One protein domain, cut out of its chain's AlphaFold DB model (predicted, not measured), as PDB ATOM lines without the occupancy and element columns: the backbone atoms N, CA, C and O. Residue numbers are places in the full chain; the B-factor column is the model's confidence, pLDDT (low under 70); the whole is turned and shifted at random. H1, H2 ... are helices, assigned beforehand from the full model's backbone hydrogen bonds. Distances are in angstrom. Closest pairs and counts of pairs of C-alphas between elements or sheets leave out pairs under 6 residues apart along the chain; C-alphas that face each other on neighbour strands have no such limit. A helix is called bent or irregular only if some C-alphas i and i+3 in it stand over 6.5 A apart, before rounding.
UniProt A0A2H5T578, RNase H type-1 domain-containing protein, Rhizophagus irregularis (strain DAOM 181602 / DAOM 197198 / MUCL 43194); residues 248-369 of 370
ATOM      1  N   ARG A 248     239.365 159.635 239.658       49.38
ATOM      2  CA  ARG A 248     239.666 160.513 240.811       49.38
ATOM      3  C   ARG A 248     241.178 160.770 240.978       49.38
ATOM      4  O   ARG A 248     241.585 161.814 241.481       49.38
ATOM      5  N   HIS A 249     242.013 159.842 240.501       54.06
ATOM      6  CA  HIS A 249     243.467 159.986 240.451       54.06
ATOM      7  C   HIS A 249     243.956 160.916 239.332       54.06
ATOM      8  O   HIS A 249     245.013 161.522 239.488       54.06
ATOM      9  N   HIS A 250     243.227 161.049 238.221       59.59
ATOM     10  CA  HIS A 250     243.552 161.997 237.153       59.59
ATOM     11  C   HIS A 250     243.210 163.434 237.553       59.59
ATOM     12  O   HIS A 250     244.031 164.316 237.320       59.59
ATOM     13  N   THR A 251     242.094 163.675 238.255       65.88
ATOM     14  CA  THR A 251     241.730 165.025 238.732       65.88
ATOM     15  C   THR A 251     242.808 165.629 239.624       65.88
ATOM     16  O   THR A 251     243.256 166.742 239.372       65.88
ATOM     17  N   LEU A 252     243.282 164.875 240.623       66.62
ATOM     18  CA  LEU A 252     244.297 165.367 241.556       66.62
ATOM     19  C   LEU A 252     245.635 165.655 240.854       66.62
ATOM     20  O   LEU A 252     246.330 166.603 241.204       66.62
ATOM     21  N   LYS A 253     245.991 164.856 239.841       69.06
ATOM     22  CA  LYS A 253     247.197 165.070 239.024       69.06
ATOM     23  C   LYS A 253     247.084 166.328 238.166       69.06
ATOM     24  O   LYS A 253     248.039 167.096 238.098       69.06
ATOM     25  N   PHE A 254     245.928 166.551 237.546       69.69
ATOM     26  CA  PHE A 254     245.663 167.771 236.784       69.69
ATOM     27  C   PHE A 254     245.652 169.002 237.689       69.69
ATOM     28  O   PHE A 254     246.284 169.993 237.348       69.69
ATOM     29  N   GLN A 255     245.037 168.922 238.871       76.19
ATOM     30  CA  GLN A 255     245.078 169.988 239.875       76.19
ATOM     31  C   GLN A 255     246.508 170.283 240.334       76.19
ATOM     32  O   GLN A 255     246.891 171.441 240.419       76.19
ATOM     33  N   LEU A 256     247.332 169.256 240.565       74.06
ATOM     34  CA  LEU A 256     248.749 169.441 240.885       74.06
ATOM     35  C   LEU A 256     249.495 170.178 239.761       74.06
ATOM     36  O   LEU A 256     250.259 171.095 240.041       74.06
ATOM     37  N   PHE A 257     249.266 169.796 238.501       70.56
ATOM     38  CA  PHE A 257     249.882 170.444 237.339       70.56
ATOM     39  C   PHE A 257     249.382 171.885 237.122       70.56
ATOM     40  O   PHE A 257     250.137 172.766 236.704       70.56
ATOM     41  N   LEU A 258     248.105 172.138 237.406       73.81
ATOM     42  CA  LEU A 258     247.477 173.454 237.295       73.81
ATOM     43  C   LEU A 258     247.694 174.340 238.531       73.81
ATOM     44  O   LEU A 258     247.346 175.510 238.487       73.81
ATOM     45  N   GLU A 259     248.364 173.834 239.569       75.75
ATOM     46  CA  GLU A 259     248.544 174.508 240.867       75.75
ATOM     47  C   GLU A 259     247.221 174.772 241.620       75.75
ATOM     48  O   GLU A 259     247.165 175.556 242.563       75.75
ATOM     49  N   ASP A 260     246.173 174.029 241.262       77.81
ATOM     50  CA  ASP A 260     244.792 174.136 241.753       77.81
ATOM     51  C   ASP A 260     244.453 173.048 242.788       77.81
ATOM     52  O   ASP A 260     243.328 172.544 242.873       77.81
ATOM     53  N   LEU A 261     245.436 172.630 243.592       82.44
ATOM     54  CA  LEU A 261     245.146 171.760 244.733       82.44
ATOM     55  C   LEU A 261     244.227 172.486 245.734       82.44
ATOM     56  O   LEU A 261     244.364 173.699 245.913       82.44
ATOM     57  N   PRO A 262     243.329 171.762 246.432       85.06
ATOM     58  CA  PRO A 262     242.426 172.341 247.427       85.06
ATOM     59  C   PRO A 262     243.186 172.710 248.713       85.06
ATOM     60  O   PRO A 262     243.064 172.055 249.745       85.06
ATOM     61  N   THR A 263     244.017 173.743 248.629       88.19
ATOM     62  CA  THR A 263     244.711 174.373 249.756       88.19
ATOM     63  C   THR A 263     243.715 175.164 250.602       88.19
ATOM     64  O   THR A 263     242.657 175.548 250.099       88.19
ATOM     65  N   LEU A 264     244.031 175.456 251.869       88.12
ATOM     66  CA  LEU A 264     243.153 176.304 252.693       88.12
ATOM     67  C   LEU A 264     242.908 177.672 252.038       88.12
ATOM     68  O   LEU A 264     241.775 178.149 252.039       88.12
ATOM     69  N   GLU A 265     243.925 178.250 251.392       88.00
ATOM     70  CA  GLU A 265     243.781 179.500 250.636       88.00
ATOM     71  C   GLU A 265     242.849 179.363 249.414       88.00
ATOM     72  O   GLU A 265     242.039 180.252 249.148       88.00
ATOM     73  N   SER A 266     242.906 178.245 248.680       87.19
ATOM     74  CA  SER A 266     242.014 177.984 247.536       87.19
ATOM     75  C   SER A 266     240.570 177.696 247.978       87.19
ATOM     76  O   SER A 266     239.607 178.230 247.415       87.19
ATOM     77  N   LEU A 267     240.403 176.919 249.050       88.69
ATOM     78  CA  LEU A 267     239.098 176.608 249.639       88.69
ATOM     79  C   LEU A 267     238.418 177.862 250.190       88.69
ATOM     80  O   LEU A 267     237.221 178.043 249.972       88.69
ATOM     81  N   LYS A 268     239.182 178.773 250.798       87.50
ATOM     82  CA  LYS A 268     238.697 180.086 251.235       87.50
ATOM     83  C   LYS A 268     238.154 180.932 250.091       87.50
ATOM     84  O   LYS A 268     237.100 181.540 250.235       87.50
ATOM     85  N   ARG A 269     238.836 180.958 248.944       86.00
ATOM     86  CA  ARG A 269     238.342 181.680 247.758       86.00
ATOM     87  C   ARG A 269     237.062 181.061 247.204       86.00
ATOM     88  O   ARG A 269     236.176 181.787 246.769       86.00
ATOM     89  N   THR A 270     236.969 179.734 247.231       87.81
ATOM     90  CA  THR A 270     235.852 178.991 246.630       87.81
ATOM     91  C   THR A 270     234.607 178.971 247.524       87.81
ATOM     92  O   THR A 270     233.487 179.018 247.021       87.81
ATOM     93  N   ARG A 271     234.784 178.885 248.849       87.38
ATOM     94  CA  ARG A 271     233.720 178.816 249.866       87.38
ATOM     95  C   ARG A 271     234.054 179.703 251.073       87.38
ATOM     96  O   ARG A 271     234.319 179.187 252.165       87.38
ATOM     97  N   PRO A 272     234.050 181.038 250.903       87.38
ATOM     98  CA  PRO A 272     234.344 181.973 251.991       87.38
ATOM     99  C   PRO A 272     233.321 181.889 253.134       87.38
ATOM    100  O   PRO A 272     233.625 182.288 254.252       87.38
ATOM    101  N   ASP A 273     232.135 181.331 252.870       89.12
ATOM    102  CA  ASP A 273     231.089 181.042 253.852       89.12
ATOM    103  C   ASP A 273     231.472 179.932 254.848       89.12
ATOM    104  O   ASP A 273     231.019 179.953 255.989       89.12
ATOM    105  N   LEU A 274     232.316 178.978 254.435       86.94
ATOM    106  CA  LEU A 274     232.770 177.859 255.274       86.94
ATOM    107  C   LEU A 274     234.165 178.091 255.871       86.94
ATOM    108  O   LEU A 274     234.476 177.574 256.942       86.94
ATOM    109  N   TYR A 275     235.014 178.856 255.182       84.50
ATOM    110  CA  TYR A 275     236.419 179.078 255.534       84.50
ATOM    111  C   TYR A 275     236.667 180.562 255.842       84.50
ATOM    112  O   TYR A 275     237.332 181.273 255.089       84.50
ATOM    113  N   VAL A 276     236.087 181.032 256.949       71.38
ATOM    114  CA  VAL A 276     235.989 182.463 257.298       71.38
ATOM    115  C   VAL A 276     237.289 183.020 257.909       71.38
ATOM    116  O   VAL A 276     237.629 184.186 257.705       71.38
ATOM    117  N   GLU A 277     238.054 182.192 258.624       72.75
ATOM    118  CA  GLU A 277     239.278 182.602 259.329       72.75
ATOM    119  C   GLU A 277     240.554 182.380 258.501       72.75
ATOM    120  O   GLU A 277     240.613 181.537 257.603       72.75
ATOM    121  N   ILE A 278     241.613 183.137 258.817       69.31
ATOM    122  CA  ILE A 278     242.970 182.878 258.316       69.31
ATOM    123  C   ILE A 278     243.493 181.626 259.031       69.31
ATOM    124  O   ILE A 278     244.168 181.713 260.055       69.31
ATOM    125  N   LEU A 279     243.124 180.450 258.524       77.81
ATOM    126  CA  LEU A 279     243.571 179.185 259.088       77.81
ATOM    127  C   LEU A 279     245.030 178.931 258.682       77.81
ATOM    128  O   LEU A 279     245.312 178.797 257.484       77.81
ATOM    129  N   PRO A 280     245.964 178.828 259.643       85.81
ATOM    130  CA  PRO A 280     247.318 178.422 259.326       85.81
ATOM    131  C   PRO A 280     247.333 176.954 258.882       85.81
ATOM    132  O   PRO A 280     246.401 176.176 259.113       85.81
ATOM    133  N   CYS A 281     248.424 176.550 258.243       88.75
ATOM    134  CA  CYS A 281     248.651 175.177 257.835       88.75
ATOM    135  C   CYS A 281     248.498 174.228 259.019       88.75
ATOM    136  O   CYS A 281     249.207 174.342 260.013       88.75
ATOM    137  N   ARG A 282     247.655 173.203 258.865       87.44
ATOM    138  CA  ARG A 282     247.345 172.209 259.910       87.44
ATOM    139  C   ARG A 282     248.537 171.368 260.373       87.44
ATOM    140  O   ARG A 282     248.390 170.524 261.246       87.44
ATOM    141  N   SER A 283     249.690 171.501 259.723       88.88
ATOM    142  CA  SER A 283     250.890 170.746 260.078       88.88
ATOM    143  C   SER A 283     251.930 171.567 260.818       88.88
ATOM    144  O   SER A 283     252.597 171.002 261.677       88.88
ATOM    145  N   CYS A 284     252.126 172.837 260.456       89.81
ATOM    146  CA  CYS A 284     253.085 173.703 261.144       89.81
ATOM    147  C   CYS A 284     252.427 174.726 262.060       89.81
ATOM    148  O   CYS A 284     253.099 175.182 262.965       89.81
ATOM    149  N   GLU A 285     251.163 175.071 261.819       89.31
ATOM    150  CA  GLU A 285     250.393 176.086 262.547       89.31
ATOM    151  C   GLU A 285     250.996 177.506 262.487       89.31
ATOM    152  O   GLU A 285     250.455 178.427 263.088       89.31
ATOM    153  N   ASP A 286     252.036 177.713 261.669       86.25
ATOM    154  CA  ASP A 286     252.847 178.942 261.645       86.25
ATOM    155  C   ASP A 286     252.638 179.820 260.393       86.25
ATOM    156  O   ASP A 286     252.923 181.015 260.404       86.25
ATOM    157  N   HIS A 287     252.192 179.241 259.274       86.69
ATOM    158  CA  HIS A 287     252.096 179.918 257.971       86.69
ATOM    159  C   HIS A 287     250.797 179.564 257.249       86.69
ATOM    160  O   HIS A 287     250.211 178.518 257.517       86.69
ATOM    161  N   LEU A 288     250.379 180.392 256.287       88.12
ATOM    162  CA  LEU A 288     249.237 180.091 255.419       88.12
ATOM    163  C   LEU A 288     249.490 178.819 254.607       88.12
ATOM    164  O   LEU A 288     250.577 178.621 254.063       88.12
ATOM    165  N   GLU A 289     248.476 177.960 254.513       88.62
ATOM    166  CA  GLU A 289     248.527 176.819 253.603       88.62
ATOM    167  C   GLU A 289     248.117 177.265 252.201       88.62
ATOM    168  O   GLU A 289     246.956 177.150 251.807       88.62
ATOM    169  N   ASP A 290     249.095 177.779 251.461       86.12
ATOM    170  CA  ASP A 290     249.019 177.948 250.015       86.12
ATOM    171  C   ASP A 290     249.655 176.749 249.285       86.12
ATOM    172  O   ASP A 290     250.174 175.805 249.894       86.12
ATOM    173  N   PHE A 291     249.592 176.768 247.953       83.88
ATOM    174  CA  PHE A 291     250.118 175.684 247.126       83.88
ATOM    175  C   PHE A 291     251.616 175.441 247.373       83.88
ATOM    176  O   PHE A 291     252.050 174.293 247.451       83.88
ATOM    177  N   MET A 292     252.408 176.499 247.559       81.69
ATOM    178  CA  MET A 292     253.849 176.393 247.784       81.69
ATOM    179  C   MET A 292     254.167 175.851 249.178       81.69
ATOM    180  O   MET A 292     255.039 174.988 249.342       81.69
ATOM    181  N   HIS A 293     253.436 176.313 250.188       85.31
ATOM    182  CA  HIS A 293     253.606 175.898 251.568       85.31
ATOM    183  C   HIS A 293     253.312 174.406 251.755       85.31
ATOM    184  O   HIS A 293     253.991 173.765 252.556       85.31
ATOM    185  N   LEU A 294     252.392 173.810 250.982       81.56
ATOM    186  CA  LEU A 294     252.148 172.360 251.015       81.56
ATOM    187  C   LEU A 294     253.434 171.534 250.841       81.56
ATOM    188  O   LEU A 294     253.606 170.524 251.531       81.56
ATOM    189  N   PHE A 295     254.339 171.969 249.957       78.38
ATOM    190  CA  PHE A 295     255.592 171.268 249.654       78.38
ATOM    191  C   PHE A 295     256.766 171.730 250.522       78.38
ATOM    192  O   PHE A 295     257.665 170.942 250.819       78.38
ATOM    193  N   LEU A 296     256.763 172.993 250.958       79.69
ATOM    194  CA  LEU A 296     257.857 173.590 251.732       79.69
ATOM    195  C   LEU A 296     257.651 173.523 253.254       79.69
ATOM    196  O   LEU A 296     258.570 173.843 254.014       79.69
ATOM    197  N   CYS A 297     256.479 173.085 253.722       85.50
ATOM    198  CA  CYS A 297     256.161 172.972 255.142       85.50
ATOM    199  C   CYS A 297     257.204 172.119 255.883       85.50
ATOM    200  O   CYS A 297     257.349 170.915 255.640       85.50
ATOM    201  N   LYS A 298     257.893 172.727 256.859       86.12
ATOM    202  CA  LYS A 298     258.978 172.089 257.630       86.12
ATOM    203  C   LYS A 298     258.548 170.758 258.255       86.12
ATOM    204  O   LYS A 298     259.304 169.792 258.225       86.12
ATOM    205  N   LYS A 299     257.315 170.696 258.770       89.12
ATOM    206  CA  LYS A 299     256.738 169.512 259.428       89.12
ATOM    207  C   LYS A 299     256.356 168.397 258.444       89.12
ATOM    208  O   LYS A 299     256.293 167.240 258.844       89.12
ATOM    209  N   ARG A 300     256.151 168.709 257.155       84.88
ATOM    210  CA  ARG A 300     255.860 167.723 256.092       84.88
ATOM    211  C   ARG A 300     257.110 167.261 255.340       84.88
ATOM    212  O   ARG A 300     257.087 166.188 254.740       84.88
ATOM    213  N   ARG A 301     258.207 168.024 255.410       81.56
ATOM    214  CA  ARG A 301     259.439 167.820 254.628       81.56
ATOM    215  C   ARG A 301     260.001 166.400 254.698       81.56
ATOM    216  O   ARG A 301     260.328 165.839 253.660       81.56
ATOM    217  N   VAL A 302     260.100 165.812 255.894       84.00
ATOM    218  CA  VAL A 302     260.661 164.456 256.074       84.00
ATOM    219  C   VAL A 302     259.819 163.420 255.329       84.00
ATOM    220  O   VAL A 302     260.349 162.633 254.550       84.00
ATOM    221  N   LYS A 303     258.496 163.471 255.511       84.94
ATOM    222  CA  LYS A 303     257.558 162.553 254.860       84.94
ATOM    223  C   LYS A 303     257.529 162.755 253.344       84.94
ATOM    224  O   LYS A 303     257.528 161.782 252.600       84.94
ATOM    225  N   LEU A 304     257.550 164.006 252.881       80.56
ATOM    226  CA  LEU A 304     257.593 164.322 251.454       80.56
ATOM    227  C   LEU A 304     258.879 163.802 250.805       80.56
ATOM    228  O   LEU A 304     258.823 163.182 249.749       80.56
ATOM    229  N   HIS A 305     260.024 163.986 251.464       81.12
ATOM    230  CA  HIS A 305     261.297 163.464 250.982       81.12
ATOM    231  C   HIS A 305     261.297 161.931 250.914       81.12
ATOM    232  O   HIS A 305     261.713 161.372 249.906       81.12
ATOM    233  N   GLN A 306     260.755 161.245 251.925       85.31
ATOM    234  CA  GLN A 306     260.593 159.784 251.892       85.31
ATOM    235  C   GLN A 306     259.734 159.321 250.707       85.31
ATOM    236  O   GLN A 306     260.107 158.374 250.015       85.31
ATOM    237  N   ILE A 307     258.614 160.003 250.443       82.69
ATOM    238  CA  ILE A 307     257.733 159.700 249.307       82.69
ATOM    239  C   ILE A 307     258.469 159.912 247.980       82.69
ATOM    240  O   ILE A 307     258.433 159.031 247.124       82.69
ATOM    241  N   LEU A 308     259.159 161.044 247.813       79.19
ATOM    242  CA  LEU A 308     259.905 161.357 246.590       79.19
ATOM    243  C   LEU A 308     261.016 160.338 246.327       79.19
ATOM    244  O   LEU A 308     261.140 159.855 245.206       79.19
ATOM    245  N   THR A 309     261.777 159.959 247.355       83.06
ATOM    246  CA  THR A 309     262.845 158.958 247.241       83.06
ATOM    247  C   THR A 309     262.287 157.576 246.901       83.06
ATOM    248  O   THR A 309     262.808 156.905 246.009       83.06
ATOM    249  N   SER A 310     261.199 157.157 247.555       86.06
ATOM    250  CA  SER A 310     260.517 155.894 247.243       86.06
ATOM    251  C   SER A 310     259.992 155.878 245.804       86.06
ATOM    252  O   SER A 310     260.173 154.894 245.086       86.06
ATOM    253  N   TYR A 311     259.408 156.991 245.351       82.50
ATOM    254  CA  TYR A 311     258.896 157.122 243.994       82.50
ATOM    255  C   TYR A 311     260.013 157.128 242.948       82.50
ATOM    256  O   TYR A 311     259.893 156.434 241.941       82.50
ATOM    257  N   LEU A 312     261.121 157.840 243.187       82.81
ATOM    258  CA  LEU A 312     262.288 157.832 242.301       82.81
ATOM    259  C   LEU A 312     262.859 156.418 242.140       82.81
ATOM    260  O   LEU A 312     263.200 156.008 241.028       82.81
ATOM    261  N   HIS A 313     262.942 155.664 243.238       86.75
ATOM    262  CA  HIS A 313     263.394 154.278 243.202       86.75
ATOM    263  C   HIS A 313     262.458 153.407 242.354       86.75
ATOM    264  O   HIS A 313     262.914 152.724 241.438       86.75
ATOM    265  N   HIS A 314     261.148 153.505 242.593       85.00
ATOM    266  CA  HIS A 314     260.142 152.772 241.827       85.00
ATOM    267  C   HIS A 314     260.158 153.132 240.333       85.00
ATOM    268  O   HIS A 314     260.122 152.250 239.477       85.00
ATOM    269  N   LEU A 315     260.268 154.423 240.009       79.81
ATOM    270  CA  LEU A 315     260.376 154.925 238.641       79.81
ATOM    271  C   LEU A 315     261.609 154.354 237.934       79.81
ATOM    272  O   LEU A 315     261.514 153.842 236.822       79.81
ATOM    273  N   THR A 316     262.762 154.405 238.602       83.94
ATOM    274  CA  THR A 316     264.019 153.871 238.067       83.94
ATOM    275  C   THR A 316     263.909 152.372 237.801       83.94
ATOM    276  O   THR A 316     264.361 151.902 236.760       83.94
ATOM    277  N   GLN A 317     263.275 151.625 238.707       87.69
ATOM    278  CA  GLN A 317     263.022 150.200 238.525       87.69
ATOM    279  C   GLN A 317     262.125 149.938 237.307       87.69
ATOM    280  O   GLN A 317     262.463 149.102 236.477       87.69
ATOM    281  N   LYS A 318     261.032 150.694 237.142       83.56
ATOM    282  CA  LYS A 318     260.122 150.536 235.998       83.56
ATOM    283  C   LYS A 318     260.781 150.845 234.655       83.56
ATOM    284  O   LYS A 318     260.509 150.154 233.681       83.56
ATOM    285  N   ILE A 319     261.664 151.844 234.601       78.19
ATOM    286  CA  ILE A 319     262.427 152.159 233.383       78.19
ATOM    287  C   ILE A 319     263.404 151.025 233.043       78.19
ATOM    288  O   ILE A 319     263.545 150.687 231.872       78.19
ATOM    289  N   LYS A 320     264.043 150.413 234.050       85.19
ATOM    290  CA  LYS A 320     264.902 149.235 233.843       85.19
ATOM    291  C   LYS A 320     264.104 148.046 233.314       85.19
ATOM    292  O   LYS A 320     264.451 147.529 232.265       85.19
ATOM    293  N   GLU A 321     262.986 147.709 233.961       85.44
ATOM    294  CA  GLU A 321     262.084 146.633 233.517       85.44
ATOM    295  C   GLU A 321     261.605 146.845 232.068       85.44
ATOM    296  O   GLU A 321     261.554 145.905 231.279       85.44
ATOM    297  N   ALA A 322     261.278 148.086 231.690       77.88
ATOM    298  CA  ALA A 322     260.903 148.420 230.317       77.88
ATOM    299  C   ALA A 322     262.078 148.293 229.328       77.88
ATOM    300  O   ALA A 322     261.877 147.846 228.202       77.88
ATOM    301  N   GLY A 323     263.294 148.667 229.742       79.25
ATOM    302  CA  GLY A 323     264.519 148.483 228.958       79.25
ATOM    303  C   GLY A 323     264.838 147.018 228.700       79.25
ATOM    304  O   GLY A 323     265.062 146.641 227.551       79.25
ATOM    305  N   ASP A 324     264.751 146.189 229.740       84.88
ATOM    306  CA  ASP A 324     264.959 144.742 229.652       84.88
ATOM    307  C   ASP A 324     263.945 144.100 228.688       84.88
ATOM    308  O   ASP A 324     264.324 143.332 227.804       84.88
ATOM    309  N   ASN A 325     262.665 144.483 228.780       84.62
ATOM    310  CA  ASN A 325     261.612 143.990 227.882       84.62
ATOM    311  C   ASN A 325     261.795 144.436 226.422       84.62
ATOM    312  O   ASN A 325     261.442 143.699 225.503       84.62
ATOM    313  N   ALA A 326     262.320 145.643 226.201       80.56
ATOM    314  CA  ALA A 326     262.559 146.201 224.870       80.56
ATOM    315  C   ALA A 326     263.953 145.868 224.306       80.56
ATOM    316  O   ALA A 326     264.286 146.320 223.210       80.56
ATOM    317  N   ASN A 327     264.782 145.120 225.048       87.81
ATOM    318  CA  ASN A 327     266.194 144.880 224.745       87.81
ATOM    319  C   ASN A 327     266.968 146.180 224.418       87.81
ATOM    320  O   ASN A 327     267.755 146.237 223.471       87.81
ATOM    321  N   CYS A 328     266.695 147.248 225.174       82.69
ATOM    322  CA  CYS A 328     267.257 148.586 224.986       82.69
ATOM    323  C   CYS A 328     267.882 149.103 226.289       82.69
ATOM    324  O   CYS A 328     267.256 149.051 227.347       82.69
ATOM    325  N   ASP A 329     269.088 149.675 226.216       84.56
ATOM    326  CA  ASP A 329     269.736 150.287 227.382       84.56
ATOM    327  C   ASP A 329     269.246 151.728 227.611       84.56
ATOM    328  O   ASP A 329     269.567 152.655 226.865       84.56
ATOM    329  N   TYR A 330     268.496 151.926 228.697       80.12
ATOM    330  CA  TYR A 330     268.016 153.238 229.136       80.12
ATOM    331  C   TYR A 330     268.863 153.876 230.250       80.12
ATOM    332  O   TYR A 330     268.436 154.868 230.848       80.12
ATOM    333  N   SER A 331     270.074 153.379 230.530       83.00
ATOM    334  CA  SER A 331     270.947 153.892 231.602       83.00
ATOM    335  C   SER A 331     271.222 155.397 231.495       83.00
ATOM    336  O   SER A 331     271.193 156.113 232.498       83.00
ATOM    337  N   SER A 332     271.406 155.916 230.276       75.88
ATOM    338  CA  SER A 332     271.568 157.358 230.026       75.88
ATOM    339  C   SER A 332     270.324 158.164 230.426       75.88
ATOM    340  O   SER A 332     270.426 159.193 231.099       75.88
ATOM    341  N   SER A 333     269.129 157.669 230.093       72.69
ATOM    342  CA  SER A 333     267.855 158.291 230.474       72.69
ATOM    343  C   SER A 333     267.634 158.250 231.985       72.69
ATOM    344  O   SER A 333     267.204 159.246 232.562       72.69
ATOM    345  N   ILE A 334     267.991 157.142 232.642       78.06
ATOM    346  CA  ILE A 334     267.925 157.014 234.103       78.06
ATOM    347  C   ILE A 334     268.823 158.059 234.770       78.06
ATOM    348  O   ILE A 334     268.351 158.782 235.643       78.06
ATOM    349  N   ASN A 335     270.074 158.207 234.320       80.94
ATOM    350  CA  ASN A 335     271.002 159.213 234.850       80.94
ATOM    351  C   ASN A 335     270.490 160.646 234.646       80.94
ATOM    352  O   ASN A 335     270.641 161.505 235.517       80.94
ATOM    353  N   ARG A 336     269.835 160.920 233.512       73.94
ATOM    354  CA  ARG A 336     269.183 162.214 233.266       73.94
ATOM    355  C   ARG A 336     268.006 162.461 234.205       73.94
ATOM    356  O   ARG A 336     267.849 163.584 234.656       73.94
ATOM    357  N   VAL A 337     267.198 161.446 234.513       73.00
ATOM    358  CA  VAL A 337     266.045 161.578 235.420       73.00
ATOM    359  C   VAL A 337     266.489 161.737 236.873       73.00
ATOM    360  O   VAL A 337     265.956 162.595 237.572       73.00
ATOM    361  N   THR A 338     267.463 160.953 237.338       80.25
ATOM    362  CA  THR A 338     267.946 160.997 238.731       80.25
ATOM    363  C   THR A 338     268.697 162.288 239.055       80.25
ATOM    364  O   THR A 338     268.678 162.726 240.202       80.25
ATOM    365  N   SER A 339     269.315 162.922 238.054       78.06
ATOM    366  CA  SER A 339     270.020 164.206 238.198       78.06
ATOM    367  C   SER A 339     269.100 165.432 238.211       78.06
ATOM    368  O   SER A 339     269.579 166.550 238.409       78.06
ATOM    369  N   LEU A 340     267.783 165.259 238.029       70.50
ATOM    370  CA  LEU A 340     266.860 166.392 238.021       70.50
ATOM    371  C   LEU A 340     266.766 167.056 239.407       70.50
ATOM    372  O   LEU A 340     266.585 166.376 240.421       70.50
ATOM    373  N   PRO A 341     266.795 168.399 239.475       67.12
ATOM    374  CA  PRO A 341     266.778 169.123 240.747       67.12
ATOM    375  C   PRO A 341     265.460 168.955 241.521       67.12
ATOM    376  O   PRO A 341     265.428 169.181 242.730       67.12
ATOM    377  N   CYS A 342     264.386 168.513 240.858       67.56
ATOM    378  CA  CYS A 342     263.064 168.313 241.452       67.56
ATOM    379  C   CYS A 342     263.019 167.262 242.570       67.56
ATOM    380  O   CYS A 342     262.108 167.295 243.395       67.56
ATOM    381  N   TRP A 343     263.997 166.352 242.631       71.50
ATOM    382  CA  TRP A 343     264.107 165.357 243.705       71.50
ATOM    383  C   TRP A 343     264.627 165.953 245.015       71.50
ATOM    384  O   TRP A 343     264.419 165.391 246.093       71.50
ATOM    385  N   THR A 344     265.271 167.120 244.942       63.09
ATOM    386  CA  THR A 344     265.784 167.836 246.108       63.09
ATOM    387  C   THR A 344     264.835 168.969 246.484       63.09
ATOM    388  O   THR A 344     264.669 169.940 245.753       63.09
ATOM    389  N   CYS A 345     264.208 168.872 247.660       55.97
ATOM    390  CA  CYS A 345     263.458 169.977 248.266       55.97
ATOM    391  C   CYS A 345     264.446 171.031 248.805       55.97
ATOM    392  O   CYS A 345     264.623 171.167 250.025       55.97
ATOM    393  N   SER A 346     265.160 171.707 247.904       50.50
ATOM    394  CA  SER A 346     266.069 172.804 248.232       50.50
ATOM    395  C   SER A 346     265.293 174.115 248.285       50.50
ATOM    396  O   SER A 346     264.646 174.521 247.326       50.50
ATOM    397  N   LEU A 347     265.369 174.773 249.442       45.62
ATOM    398  CA  LEU A 347     264.638 175.991 249.824       45.62
ATOM    399  C   LEU A 347     264.955 177.229 248.961       45.62
ATOM    400  O   LEU A 347     264.363 178.280 249.171       45.62
ATOM    401  N   THR A 348     265.897 177.135 248.027       42.88
ATOM    402  CA  THR A 348     266.470 178.281 247.314       42.88
ATOM    403  C   THR A 348     265.776 178.633 246.005       42.88
ATOM    404  O   THR A 348     266.009 179.725 245.497       42.88
ATOM    405  N   ILE A 349     264.916 177.774 245.446       44.16
ATOM    406  CA  ILE A 349     264.255 178.084 244.172       44.16
ATOM    407  C   ILE A 349     262.794 177.627 244.217       44.16
ATOM    408  O   ILE A 349     262.470 176.469 243.976       44.16
ATOM    409  N   GLY A 350     261.900 178.556 244.561       43.97
ATOM    410  CA  GLY A 350     260.464 178.296 244.712       43.97
ATOM    411  C   GLY A 350     259.721 177.980 243.406       43.97
ATOM    412  O   GLY A 350     258.680 177.348 243.459       43.97
ATOM    413  N   LEU A 351     260.238 178.346 242.229       41.22
ATOM    414  CA  LEU A 351     259.540 178.127 240.949       41.22
ATOM    415  C   LEU A 351     259.861 176.813 240.187       41.22
ATOM    416  O   LEU A 351     258.946 176.244 239.586       41.22
ATOM    417  N   PRO A 352     261.101 176.283 240.148       45.22
ATOM    418  CA  PRO A 352     261.412 175.132 239.298       45.22
ATOM    419  C   PRO A 352     261.049 173.775 239.907       45.22
ATOM    420  O   PRO A 352     260.951 172.808 239.164       45.22
ATOM    421  N   ILE A 353     260.827 173.650 241.220       50.12
ATOM    422  CA  ILE A 353     260.535 172.333 241.822       50.12
ATOM    423  C   ILE A 353     259.143 171.844 241.398       50.12
ATOM    424  O   ILE A 353     258.991 170.698 240.989       50.12
ATOM    425  N   VAL A 354     258.139 172.720 241.420       49.69
ATOM    426  CA  VAL A 354     256.741 172.374 241.113       49.69
ATOM    427  C   VAL A 354     256.552 172.067 239.631       49.69
ATOM    428  O   VAL A 354     256.039 171.005 239.277       49.69
ATOM    429  N   SER A 355     257.026 172.965 238.764       47.41
ATOM    430  CA  SER A 355     256.986 172.772 237.313       47.41
ATOM    431  C   SER A 355     257.766 171.523 236.904       47.41
ATOM    432  O   SER A 355     257.287 170.744 236.087       47.41
ATOM    433  N   SER A 356     258.914 171.253 237.528       49.44
ATOM    434  CA  SER A 356     259.732 170.089 237.200       49.44
ATOM    435  C   SER A 356     259.150 168.774 237.736       49.44
ATOM    436  O   SER A 356     259.233 167.781 237.023       49.44
ATOM    437  N   VAL A 357     258.506 168.727 238.912       49.47
ATOM    438  CA  VAL A 357     257.782 167.519 239.376       49.47
ATOM    439  C   VAL A 357     256.580 167.230 238.473       49.47
ATOM    440  O   VAL A 357     256.374 166.086 238.067       49.47
ATOM    441  N   ALA A 358     255.813 168.258 238.104       48.91
ATOM    442  CA  ALA A 358     254.644 168.107 237.244       48.91
ATOM    443  C   ALA A 358     255.030 167.703 235.805       48.91
ATOM    444  O   ALA A 358     254.400 166.826 235.214       48.91
ATOM    445  N   VAL A 359     256.126 168.256 235.272       49.66
ATOM    446  CA  VAL A 359     256.716 167.851 233.984       49.66
ATOM    447  C   VAL A 359     257.298 166.436 234.053       49.66
ATOM    448  O   VAL A 359     257.075 165.662 233.129       49.66
ATOM    449  N   CYS A 360     257.968 166.035 235.141       47.00
ATOM    450  CA  CYS A 360     258.459 164.658 235.311       47.00
ATOM    451  C   CYS A 360     257.321 163.632 235.330       47.00
ATOM    452  O   CYS A 360     257.425 162.580 234.699       47.00
ATOM    453  N   LEU A 361     256.215 163.951 236.009       50.09
ATOM    454  CA  LEU A 361     255.023 163.102 236.053       50.09
ATOM    455  C   LEU A 361     254.320 163.007 234.687       50.09
ATOM    456  O   LEU A 361     253.782 161.950 234.357       50.09
ATOM    457  N   LEU A 362     254.353 164.070 233.875       48.88
ATOM    458  CA  LEU A 362     253.822 164.062 232.504       48.88
ATOM    459  C   LEU A 362     254.742 163.346 231.504       48.88
ATOM    460  O   LEU A 362     254.252 162.612 230.646       48.88
ATOM    461  N   LEU A 363     256.064 163.496 231.626       43.06
ATOM    462  CA  LEU A 363     257.048 162.778 230.806       43.06
ATOM    463  C   LEU A 363     256.978 161.261 231.032       43.06
ATOM    464  O   LEU A 363     257.037 160.500 230.067       43.06
ATOM    465  N   PHE A 364     256.765 160.819 232.277       41.62
ATOM    466  CA  PHE A 364     256.535 159.407 232.608       41.62
ATOM    467  C   PHE A 364     255.314 158.824 231.884       41.62
ATOM    468  O   PHE A 364     255.310 157.667 231.472       41.62
ATOM    469  N   TRP A 365     254.278 159.636 231.676       46.34
ATOM    470  CA  TRP A 365     253.054 159.178 231.033       46.34
ATOM    471  C   TRP A 365     253.179 159.026 229.516       46.34
ATOM    472  O   TRP A 365     252.554 158.136 228.945       46.34
ATOM    473  N   LYS A 366     254.031 159.833 228.871       39.78
ATOM    474  CA  LYS A 366     254.341 159.665 227.446       39.78
ATOM    475  C   LYS A 366     255.119 158.370 227.173       39.78
ATOM    476  O   LYS A 366     254.915 157.768 226.131       39.78
ATOM    477  N   PHE A 367     255.942 157.931 228.129       33.81
ATOM    478  CA  PHE A 367     256.753 156.711 228.033       33.81
ATOM    479  C   PHE A 367     256.005 155.408 228.351       33.81
ATOM    480  O   PHE A 367     256.457 154.352 227.942       33.81
ATOM    481  N   LEU A 368     254.884 155.456 229.082       30.73
ATOM    482  CA  LEU A 368     254.105 154.260 229.449       30.73
ATOM    483  C   LEU A 368     253.000 153.891 228.446       30.73
ATOM    484  O   LEU A 368     252.334 152.873 228.623       30.73
ATOM    485  N   LYS A 369     252.746 154.742 227.446       32.44
ATOM    486  CA  LYS A 369     251.711 154.530 226.416       32.44
ATOM    487  C   LYS A 369     252.278 154.106 225.051       32.44
ATOM    488  O   LYS A 369     251.496 153.892 224.130       32.44
TER     489      LYS A 369
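AT A GLANCE: This is residues 248 to 369 of the 370 residues of the protein "RNase H type-1 domain-containing protein" of Rhizophagus irregularis (strain DAOM 181602 / DAOM 197198 / MUCL 43194) (UniProt A0A2H5T578). A long helix, H4, runs through one half of an elongated, loosely built model, and the short H5 folds back beside it as a helical hairpin. H6 lies near H4, H1 meets H6 at one place, the short H3 sits by the first residues of H4, and H2 with the unnamed stretch of residues 271 to 290 makes the opposite end of the length. The printed part has 122 residues with six named helices, in the order H1 to H6, and no named strand; its class is all helix. The whole is loose, with a radius of gyration of the C-alphas of 17.3 A, and spans 58 by 28 by 21 A.

HOW THE PARTS SIT: The longest helix is H4, residues 301 to 325. With its residues 312 to 320 alone it touches H5, residues 331 to 338, and the closest C-alphas, those of Thr 316 and Ile 334, are 6.4 A apart. This hairpin has a shallow tilt of 15 degrees, and its helices run opposite ways. H3, residues 291 to 296, is close to H4 but not clearly touching, with the C-alphas of Phe 295 and Arg 301 closest at 7.2 A; their lines are about perpendicular, at 88 degrees. H6, residues 352 to 367, is near both H3 and H4, with 5 pairs of C-alphas within 10 A in each case. H1, residues 248 to 258, and H6 only just touch, with 3 pairs of C-alphas within 8 A, and H6 touches H1 with its residues 355 to 358 alone. Their closest C-alphas are those of Phe 257 and Ala 358, 5.3 A apart, at a steep tilt of 46 degrees, opposite ways. H2, residues 264 to 270, touches no helix. Every O i to N i+4 pair is within hydrogen-bond range in H2, H4 and H5, against 6 of 7 in H1, 1 of 2 in H3 and 11 of 12 in H6.

IN THESE COORDINATES: H4 measures 35.9 A from C-alpha 301 at (259.439, 167.820, 254.628) to C-alpha 325 at (261.612, 143.990, 227.882). H6 measures 22.1 A and ends at C-alpha 367 at (256.753, 156.711, 228.033). H1, 15.5 A long, begins at C-alpha 248 at (239.666, 160.513, 240.811). H5 is 10.5 A long, H2 9.9 A and H3 9.2 A.

THE WHOLE: The C-alphas of Asp 273 and Asn 327 are the two farthest apart, at 58.2 A. The printed part has no cut. The links from H2 to H3, 20 residues, and from H5 to H6, 13 residues, are long. The mean pLDDT of the printed part is 73.2; 36 residues are under 70, namely 248 to 254, 278, 341 to 342 and 344 to 369, and H6 has a mean of 46.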